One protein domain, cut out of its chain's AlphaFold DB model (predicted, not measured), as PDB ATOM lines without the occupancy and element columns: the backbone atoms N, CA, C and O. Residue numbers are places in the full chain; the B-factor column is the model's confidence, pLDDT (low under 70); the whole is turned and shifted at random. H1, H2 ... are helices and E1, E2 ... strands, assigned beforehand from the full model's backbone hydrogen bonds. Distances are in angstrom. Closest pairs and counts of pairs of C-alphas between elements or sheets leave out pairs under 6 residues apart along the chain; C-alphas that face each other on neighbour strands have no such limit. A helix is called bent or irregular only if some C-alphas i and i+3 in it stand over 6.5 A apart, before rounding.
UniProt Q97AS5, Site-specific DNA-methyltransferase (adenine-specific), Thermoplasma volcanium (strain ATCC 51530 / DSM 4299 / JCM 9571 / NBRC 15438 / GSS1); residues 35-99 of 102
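AT A GLANCE: This is residues 35 to 99 of the 102 residues of the protein "Site-specific DNA-methyltransferase (adenine-specific)" of Thermoplasma volcanium (strain ATCC 51530 / DSM 4299 / JCM 9571 / NBRC 15438 / GSS1) (UniProt Q97AS5). One helix, H2, lies nearest the middle, with helix H1 towards one end and a sharply bent strand, E1, that leaves H2 at the other end and folds back beside it. Two very short helices, H3 and H4, lie off to one side, and the bend of the strand sticks out with residues 73 to 78. The printed part has 65 residues with four named helices and one named strand, in the order H1, H2, E1, H3, H4, and its class is mixed, helices and strands. It is compact, with a radius of gyration of the C-alphas of 12.0 A and spans of 35 by 25 by 21 A.

HOW THE PARTS SIT: Begin with H1, residues 44 to 53, and H2, residues 64 to 74: they are close but not clearly touching, the closest C-alphas being those of Leu 50 and Ala 66, 7.0 A apart. They run the same way at a steep tilt of 45 degrees. Next look at E1, residues 75 to 83, which bends by 126 degrees at residue 78 and pairs with no named strand; its closest C-alpha to H2 is that of Phe 81, 6.6 A from that of Ala 71. H3, residues 88 to 91, and H4, residues 93 to 97, are close but not clearly touching, with the closest C-alphas, of Ile 89 and Tyr 95, 6.4 A apart. H4 is only just apart from H2, at 8.4 A. In H1 and H2 every O i to N i+4 pair is within hydrogen-bond range; H4 has 0 of 1, with 1 of 2 O i to N i+3 pairs within range, and H3 is too short for an O i to N i+4 pair.

IN THESE COORDINATES: Find C-alpha 44 at (168.578, 188.467, 141.189), from which H1 runs 14.2 A to C-alpha 53. H2 spans 15.1 A and E1 13.5 A, ending at C-alpha 83 at (159.925, 165.855, 133.237). H3 spans 5.5 A, and H4 6.9 A to C-alpha 97 at (146.246, 179.755, 132.909).

THE WHOLE: The two C-alphas farthest apart, of Pro 44 and Tyr 78, are 35.6 A apart. The printed part has no cut, and no link is long. Confidence is low, under 70, at residues 59 to 61 and 92 to 99.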
ATOM      1  N   PRO A  35     165.244 172.019 138.195       86.25
ATOM      2  CA  PRO A  35     165.533 172.347 139.586       86.25
ATOM      3  C   PRO A  35     164.257 172.624 140.393       86.25
ATOM      4  O   PRO A  35     163.356 173.333 139.941       86.25
ATOM      5  N   TYR A  36     164.211 172.113 141.626       84.50
ATOM      6  CA  TYR A  36     163.105 172.309 142.573       84.50
ATOM      7  C   TYR A  36     163.493 173.314 143.659       84.50
ATOM      8  O   TYR A  36     163.639 172.971 144.830       84.50
ATOM      9  N   VAL A  37     163.727 174.556 143.253       82.38
ATOM     10  CA  VAL A  37     164.190 175.621 144.154       82.38
ATOM     11  C   VAL A  37     163.179 176.758 144.198       82.38
ATOM     12  O   VAL A  37     162.489 177.006 143.214       82.38
ATOM     13  N   ASP A  38     163.089 177.455 145.329       81.00
ATOM     14  CA  ASP A  38     162.303 178.687 145.413       81.00
ATOM     15  C   ASP A  38     163.042 179.797 144.652       81.00
ATOM     16  O   ASP A  38     164.248 179.992 144.827       81.00
ATOM     17  N   ILE A  39     162.313 180.543 143.820       82.00
ATOM     18  CA  ILE A  39     162.846 181.672 143.052       82.00
ATOM     19  C   ILE A  39     163.504 182.733 143.948       82.00
ATOM     20  O   ILE A  39     164.421 183.419 143.506       82.00
ATOM     21  N   LYS A  40     163.102 182.830 145.224       81.81
ATOM     22  CA  LYS A  40     163.713 183.726 146.221       81.81
ATOM     23  C   LYS A  40     165.164 183.385 146.559       81.81
ATOM     24  O   LYS A  40     165.879 184.253 147.046       81.81
ATOM     25  N   GLY A  41     165.574 182.134 146.359       83.06
ATOM     26  CA  GLY A  41     166.941 181.674 146.613       83.06
ATOM     27  C   GLY A  41     167.879 181.834 145.416       83.06
ATOM     28  O   GLY A  41     169.043 181.458 145.516       83.06
ATOM     29  N   LEU A  42     167.383 182.337 144.281       85.44
ATOM     30  CA  LEU A  42     168.172 182.513 143.066       85.44
ATOM     31  C   LEU A  42     168.826 183.893 143.008       85.44
ATOM     32  O   LEU A  42     168.319 184.869 143.559       85.44
ATOM     33  N   ASP A  43     169.935 183.968 142.272       87.31
ATOM     34  CA  ASP A  43     170.589 185.236 141.963       87.31
ATOM     35  C   ASP A  43     169.588 186.214 141.302       87.31
ATOM     36  O   ASP A  43     168.883 185.821 140.363       87.31
ATOM     37  N   PRO A  44     169.512 187.486 141.741       88.38
ATOM     38  CA  PRO A  44     168.578 188.467 141.189       88.38
ATOM     39  C   PRO A  44     168.671 188.651 139.668       88.38
ATOM     40  O   PRO A  44     167.666 188.955 139.023       88.38
ATOM     41  N   THR A  45     169.852 188.461 139.076       87.31
ATOM     42  CA  THR A  45     170.049 188.524 137.621       87.31
ATOM     43  C   THR A  45     169.363 187.360 136.911       87.31
ATOM     44  O   THR A  45     168.682 187.578 135.906       87.31
ATOM     45  N   ILE A  46     169.437 186.150 137.478       86.25
ATOM     46  CA  ILE A  46     168.719 184.965 136.992       86.25
ATOM     47  C   ILE A  46     167.217 185.188 137.135       86.25
ATOM     48  O   ILE A  46     166.474 184.955 136.184       86.25
ATOM     49  N   VAL A  47     166.761 185.689 138.285       87.62
ATOM     50  CA  VAL A  47     165.340 185.990 138.511       87.62
ATOM     51  C   VAL A  47     164.829 186.977 137.459       87.62
ATOM     52  O   VAL A  47     163.842 186.699 136.779       87.62
ATOM     53  N   LYS A  48     165.537 188.094 137.251       88.19
ATOM     54  CA  LYS A  48     165.188 189.090 136.228       88.19
ATOM     55  C   LYS A  48     165.156 188.480 134.828       88.19
ATOM     56  O   LYS A  48     164.240 188.773 134.060       88.19
ATOM     57  N   TYR A  49     166.132 187.637 134.496       87.81
ATOM     58  CA  TYR A  49     166.172 186.943 133.215       87.81
ATOM     59  C   TYR A  49     164.948 186.038 133.028       87.81
ATOM     60  O   TYR A  49     164.292 186.128 131.990       87.81
ATOM     61  N   LEU A  50     164.604 185.224 134.033       87.94
ATOM     62  CA  LEU A  50     163.454 184.322 133.990       87.94
ATOM     63  C   LEU A  50     162.156 185.091 133.721       87.94
ATOM     64  O   LEU A  50     161.475 184.796 132.746       87.94
ATOM     65  N   PHE A  51     161.873 186.136 134.503       88.25
ATOM     66  CA  PHE A  51     160.671 186.964 134.323       88.25
ATOM     67  C   PHE A  51     160.633 187.725 132.988       88.25
ATOM     68  O   PHE A  51     159.555 188.051 132.504       88.25
ATOM     69  N   SER A  52     161.789 188.027 132.387       89.06
ATOM     70  CA  SER A  52     161.847 188.767 131.116       89.06
ATOM     71  C   SER A  52     161.723 187.870 129.881       89.06
ATOM     72  O   SER A  52     161.403 188.369 128.806       89.06
ATOM     73  N   ASN A  53     162.024 186.573 130.004       88.06
ATOM     74  CA  ASN A  53     162.142 185.658 128.859       88.06
ATOM     75  C   ASN A  53     161.134 184.508 128.883       88.06
ATOM     76  O   ASN A  53     160.998 183.817 127.875       88.06
ATOM     77  N   TYR A  54     160.458 184.286 130.011       87.75
ATOM     78  CA  TYR A  54     159.525 183.182 130.187       87.75
ATOM     79  C   TYR A  54     158.191 183.691 130.686       87.75
ATOM     80  O   TYR A  54     158.087 184.302 131.748       87.75
ATOM     81  N   THR A  55     157.155 183.400 129.912       85.50
ATOM     82  CA  THR A  55     155.785 183.806 130.233       85.50
ATOM     83  C   THR A  55     155.171 182.931 131.319       85.50
ATOM     84  O   THR A  55     154.282 183.367 132.041       85.50
ATOM     85  N   THR A  56     155.686 181.711 131.482       81.75
ATOM     86  CA  THR A  56     155.281 180.758 132.520       81.75
ATOM     87  C   THR A  56     155.941 181.025 133.872       81.75
ATOM     88  O   THR A  56     155.876 180.192 134.772       81.75
ATOM     89  N   VAL A  57     156.619 182.153 134.058       79.69
ATOM     90  CA  VAL A  57     157.159 182.556 135.358       79.69
ATOM     91  C   VAL A  57     156.368 183.772 135.835       79.69
ATOM     92  O   VAL A  57     156.677 184.903 135.480       79.69
ATOM     93  N   GLU A  58     155.330 183.549 136.649       73.31
ATOM     94  CA  GLU A  58     154.511 184.614 137.252       73.31
ATOM     95  C   GLU A  58     154.576 184.574 138.794       73.31
ATOM     96  O   GLU A  58     154.435 183.515 139.403       73.31
ATOM     97  N   ASN A  59     154.721 185.734 139.449       66.56
ATOM     98  CA  ASN A  59     154.634 185.967 140.908       66.56
ATOM     99  C   ASN A  59     155.431 185.016 141.835       66.56
ATOM    100  O   ASN A  59     156.427 185.420 142.430       66.56
ATOM    101  N   ARG A  60     154.934 183.786 142.032       61.38
ATOM    102  CA  ARG A  60     155.451 182.730 142.929       61.38
ATOM    103  C   ARG A  60     155.698 181.400 142.203       61.38
ATOM    104  O   ARG A  60     155.741 180.350 142.842       61.38
ATOM    105  N   MET A  61     155.765 181.415 140.875       68.62
ATOM    106  CA  MET A  61     155.951 180.199 140.089       68.62
ATOM    107  C   MET A  61     157.359 179.637 140.275       68.62
ATOM    108  O   MET A  61     158.342 180.374 140.354       68.62
ATOM    109  N   ASN A  62     157.439 178.312 140.356       76.69
ATOM    110  CA  ASN A  62     158.701 177.618 140.543       76.69
ATOM    111  C   ASN A  62     159.522 177.672 139.247       76.69
ATOM    112  O   ASN A  62     158.951 177.477 138.174       76.69
ATOM    113  N   PRO A  63     160.857 177.805 139.320       85.06
ATOM    114  CA  PRO A  63     161.734 177.860 138.153       85.06
ATOM    115  C   PRO A  63     161.569 176.694 137.175       85.06
ATOM    116  O   PRO A  63     161.841 176.874 135.993       85.06
ATOM    117  N   TYR A  64     161.093 175.517 137.614       87.50
ATOM    118  CA  TYR A  64     160.815 174.401 136.707       87.50
ATOM    119  C   TYR A  64     159.839 174.766 135.578       87.50
ATOM    120  O   TYR A  64     159.884 174.134 134.525       87.50
ATOM    121  N   SER A  65     158.965 175.765 135.756       87.00
ATOM    122  CA  SER A  65     158.013 176.185 134.721       87.00
ATOM    123  C   SER A  65     158.722 176.745 133.493       87.00
ATOM    124  O   SER A  65     158.430 176.327 132.374       87.00
ATOM    125  N   ALA A  66     159.760 177.558 133.710       89.38
ATOM    126  CA  ALA A  66     160.633 178.052 132.651       89.38
ATOM    127  C   ALA A  66     161.317 176.906 131.892       89.38
ATOM    128  O   ALA A  66     161.548 176.995 130.686       89.38
ATOM    129  N   PHE A  67     161.632 175.798 132.573       91.06
ATOM    130  CA  PHE A  67     162.181 174.618 131.908       91.06
ATOM    131  C   PHE A  67     161.132 173.923 131.043       91.06
ATOM    132  O   PHE A  67     161.482 173.476 129.954       91.06
ATOM    133  N   VAL A  68     159.873 173.843 131.489       89.88
ATOM    134  CA  VAL A  68     158.772 173.282 130.686       89.88
ATOM    135  C   VAL A  68     158.548 174.121 129.427       89.88
ATOM    136  O   VAL A  68     158.553 173.576 128.327       89.88
ATOM    137  N   GLU A  69     158.452 175.445 129.558       90.69
ATOM    138  CA  GLU A  69     158.329 176.356 128.410       90.69
ATOM    139  C   GLU A  69     159.547 176.259 127.480       90.69
ATOM    140  O   GLU A  69     159.408 176.191 126.259       90.69
ATOM    141  N   ARG A  70     160.763 176.162 128.037       92.25
ATOM    142  CA  ARG A  70     161.968 175.933 127.229       92.25
ATOM    143  C   ARG A  70     161.902 174.605 126.479       92.25
ATOM    144  O   ARG A  70     162.289 174.579 125.318       92.25
ATOM    145  N   ALA A  71     161.453 173.527 127.119       93.31
ATOM    146  CA  ALA A  71     161.319 172.225 126.475       93.31
ATOM    147  C   ALA A  71     160.339 172.300 125.309       93.31
ATOM    148  O   ALA A  71     160.697 171.892 124.212       93.31
ATOM    149  N   ALA A  72     159.170 172.911 125.516       91.94
ATOM    150  CA  ALA A  72     158.192 173.140 124.459       91.94
ATOM    151  C   ALA A  72     158.796 173.913 123.271       91.94
ATOM    152  O   ALA A  72     158.620 173.507 122.129       91.94
ATOM    153  N   ASN A  73     159.594 174.953 123.536       92.62
ATOM    154  CA  ASN A  73     160.281 175.731 122.497       92.62
ATOM    155  C   ASN A  73     161.408 174.971 121.773       92.62
ATOM    156  O   ASN A  73     161.824 175.377 120.690       92.62
ATOM    157  N   LEU A  74     161.950 173.916 122.382       95.00
ATOM    158  CA  LEU A  74     162.981 173.061 121.789       95.00
ATOM    159  C   LEU A  74     162.385 171.872 121.026       95.00
ATOM    160  O   LEU A  74     163.118 171.205 120.293       95.00
ATOM    161  N   LEU A  75     161.096 171.579 121.214       96.31
ATOM    162  CA  LEU A  75     160.421 170.484 120.536       96.31
ATOM    163  C   LEU A  75     160.051 170.865 119.110       96.31
ATOM    164  O   LEU A  75     159.586 171.968 118.828       96.31
ATOM    165  N   LYS A  76     160.183 169.889 118.218       95.94
ATOM    166  CA  LYS A  76     159.571 169.968 116.897       95.94
ATOM    167  C   LYS A  76     158.093 169.600 116.943       95.94
ATOM    168  O   LYS A  76     157.606 169.028 117.919       95.94
ATOM    169  N   ASN A  77     157.390 169.847 115.837       93.19
ATOM    170  CA  ASN A  77     156.007 169.404 115.662       93.19
ATOM    171  C   ASN A  77     155.863 167.907 115.976       93.19
ATOM    172  O   ASN A  77     156.656 167.093 115.492       93.19
ATOM    173  N   TYR A  78     154.833 167.571 116.758       93.25
ATOM    174  CA  TYR A  78     154.553 166.216 117.256       93.25
ATOM    175  C   TYR A  78     155.646 165.627 118.167       93.25
ATOM    176  O   TYR A  78     155.717 164.412 118.342       93.25
ATOM    177  N   GLY A  79     156.511 166.472 118.732       94.25
ATOM    178  CA  GLY A  79     157.462 166.087 119.765       94.25
ATOM    179  C   GLY A  79     156.821 165.983 121.151       94.25
ATOM    180  O   GLY A  79     155.754 166.541 121.409       94.25
ATOM    181  N   TYR A  80     157.509 165.292 122.055       95.31
ATOM    182  CA  TYR A  80     157.075 165.058 123.428       95.31
ATOM    183  C   TYR A  80     158.156 165.479 124.419       95.31
ATOM    184  O   TYR A  80     159.346 165.284 124.174       95.31
ATOM    185  N   PHE A  81     157.755 165.992 125.579       94.88
ATOM    186  CA  PHE A  81     158.669 166.153 126.705       94.88
ATOM    187  C   PHE A  81     158.211 165.329 127.907       94.88
ATOM    188  O   PHE A  81     157.021 165.080 128.089       94.88
ATOM    189  N   GLY A  82     159.169 164.909 128.729       93.88
ATOM    190  CA  GLY A  82     158.913 164.172 129.961       93.88
ATOM    191  C   GLY A  82     159.807 164.680 131.078       93.88
ATOM    192  O   GLY A  82     161.020 164.472 131.032       93.88
ATOM    193  N   PHE A  83     159.210 165.336 132.076       92.81
ATOM    194  CA  PHE A  83     159.925 165.855 133.237       92.81
ATOM    195  C   PHE A  83     159.448 165.243 134.542       92.81
ATOM    196  O   PHE A  83     158.254 165.057 134.763       92.81
ATOM    197  N   ILE A  84     160.403 165.007 135.436       91.88
ATOM    198  CA  ILE A  84     160.110 164.771 136.847       91.88
ATOM    199  C   ILE A  84     159.962 166.158 137.473       91.88
ATOM    200  O   ILE A  84     160.914 166.937 137.455       91.88
ATOM    201  N   ILE A  85     158.778 166.501 137.975       88.19
ATOM    202  CA  ILE A  85     158.473 167.805 138.587       88.19
ATOM    203  C   ILE A  85     157.613 167.633 139.841       88.19
ATOM    204  O   ILE A  85     156.900 166.636 139.952       88.19
ATOM    205  N   PRO A  86     157.639 168.589 140.787       83.62
ATOM    206  CA  PRO A  86     156.848 168.492 142.005       83.62
ATOM    207  C   PRO A  86     155.342 168.555 141.718       83.62
ATOM    208  O   PRO A  86     154.878 169.367 140.915       83.62
ATOM    209  N   ASN A  87     154.559 167.781 142.478       81.81
ATOM    210  CA  ASN A  87     153.094 167.732 142.367       81.81
ATOM    211  C   ASN A  87     152.402 169.082 142.620       81.81
ATOM    212  O   ASN A  87     151.227 169.230 142.290       81.81
ATOM    213  N   SER A  88     153.107 170.085 143.164       73.50
ATOM    214  CA  SER A  88     152.597 171.454 143.343       73.50
ATOM    215  C   SER A  88     152.008 172.051 142.065       73.50
ATOM    216  O   SER A  88     151.156 172.933 142.133       73.50
ATOM    217  N   ILE A  89     152.451 171.563 140.905       74.88
ATOM    218  CA  ILE A  89     151.944 171.975 139.601       74.88
ATOM    219  C   ILE A  89     150.457 171.658 139.390       74.88
ATOM    220  O   ILE A  89     149.776 172.407 138.701       74.88
ATOM    221  N   LEU A  90     149.937 170.605 140.029       73.12
ATOM    222  CA  LEU A  90     148.538 170.178 139.904       73.12
ATOM    223  C   LEU A  90     147.573 171.071 140.694       73.12
ATOM    224  O   LEU A  90     146.395 171.176 140.354       73.12
ATOM    225  N   TYR A  91     148.064 171.708 141.757       70.31
ATOM    226  CA  TYR A  91     147.228 172.421 142.728       70.31
ATOM    227  C   TYR A  91     147.284 173.941 142.587       70.31
ATOM    228  O   TYR A  91     146.460 174.639 143.169       70.31
ATOM    229  N   ASN A  92     148.252 174.475 141.842       68.06
ATOM    230  CA  ASN A  92     148.432 175.914 141.710       68.06
ATOM    231  C   ASN A  92     147.768 176.425 140.419       68.06
ATOM    232  O   ASN A  92     148.170 176.089 139.305       68.06
ATOM    233  N   GLU A  93     146.733 177.250 140.588       66.88
ATOM    234  CA  GLU A  93     145.894 177.771 139.501       66.88
ATOM    235  C   GLU A  93     146.673 178.581 138.460       66.88
ATOM    236  O   GLU A  93     146.284 178.601 137.290       66.88
ATOM    237  N   SER A  94     147.811 179.175 138.835       64.88
ATOM    238  CA  SER A  94     148.675 179.894 137.898       64.88
ATOM    239  C   SER A  94     149.162 178.998 136.754       64.88
ATOM    240  O   SER A  94     149.302 179.481 135.638       64.88
ATOM    241  N   TYR A  95     149.339 177.685 136.965       67.12
ATOM    242  CA  TYR A  95     149.763 176.769 135.894       67.12
ATOM    243  C   TYR A  95     148.643 176.431 134.900       67.12
ATOM    244  O   TYR A  95     148.932 176.178 133.729       67.12
ATOM    245  N   LYS A  96     147.373 176.476 135.327       64.44
ATOM    246  CA  LYS A  96     146.217 176.222 134.445       64.44
ATOM    247  C   LYS A  96     146.059 177.319 133.395       64.44
ATOM    248  O   LYS A  96     145.754 177.037 132.242       64.44
ATOM    249  N   LYS A  97     146.336 178.570 133.779       65.62
ATOM    250  CA  LYS A  97     146.246 179.755 132.909       65.62
ATOM    251  C   LYS A  97     147.118 179.652 131.651       65.62
ATOM    252  O   LYS A  97     146.741 180.182 130.611       65.62
ATOM    253  N   HIS A  98     148.257 178.964 131.733       65.19
ATOM    254  CA  HIS A  98     149.214 178.851 130.627       65.19
ATOM    255  C   HIS A  98     149.057 177.570 129.797       65.19
ATOM    256  O   HIS A  98     149.922 177.278 128.978       65.19
ATOM    257  N   GLY A  99     147.988 176.788 130.008       60.69
ATOM    258  CA  GLY A  99     147.743 175.562 129.242       60.69
ATOM    259  C   GLY A  99     148.843 174.508 129.401       60.69
ATOM    260  O   GLY A  99     149.011 173.661 128.531       60.69
TER     261      GLY A  99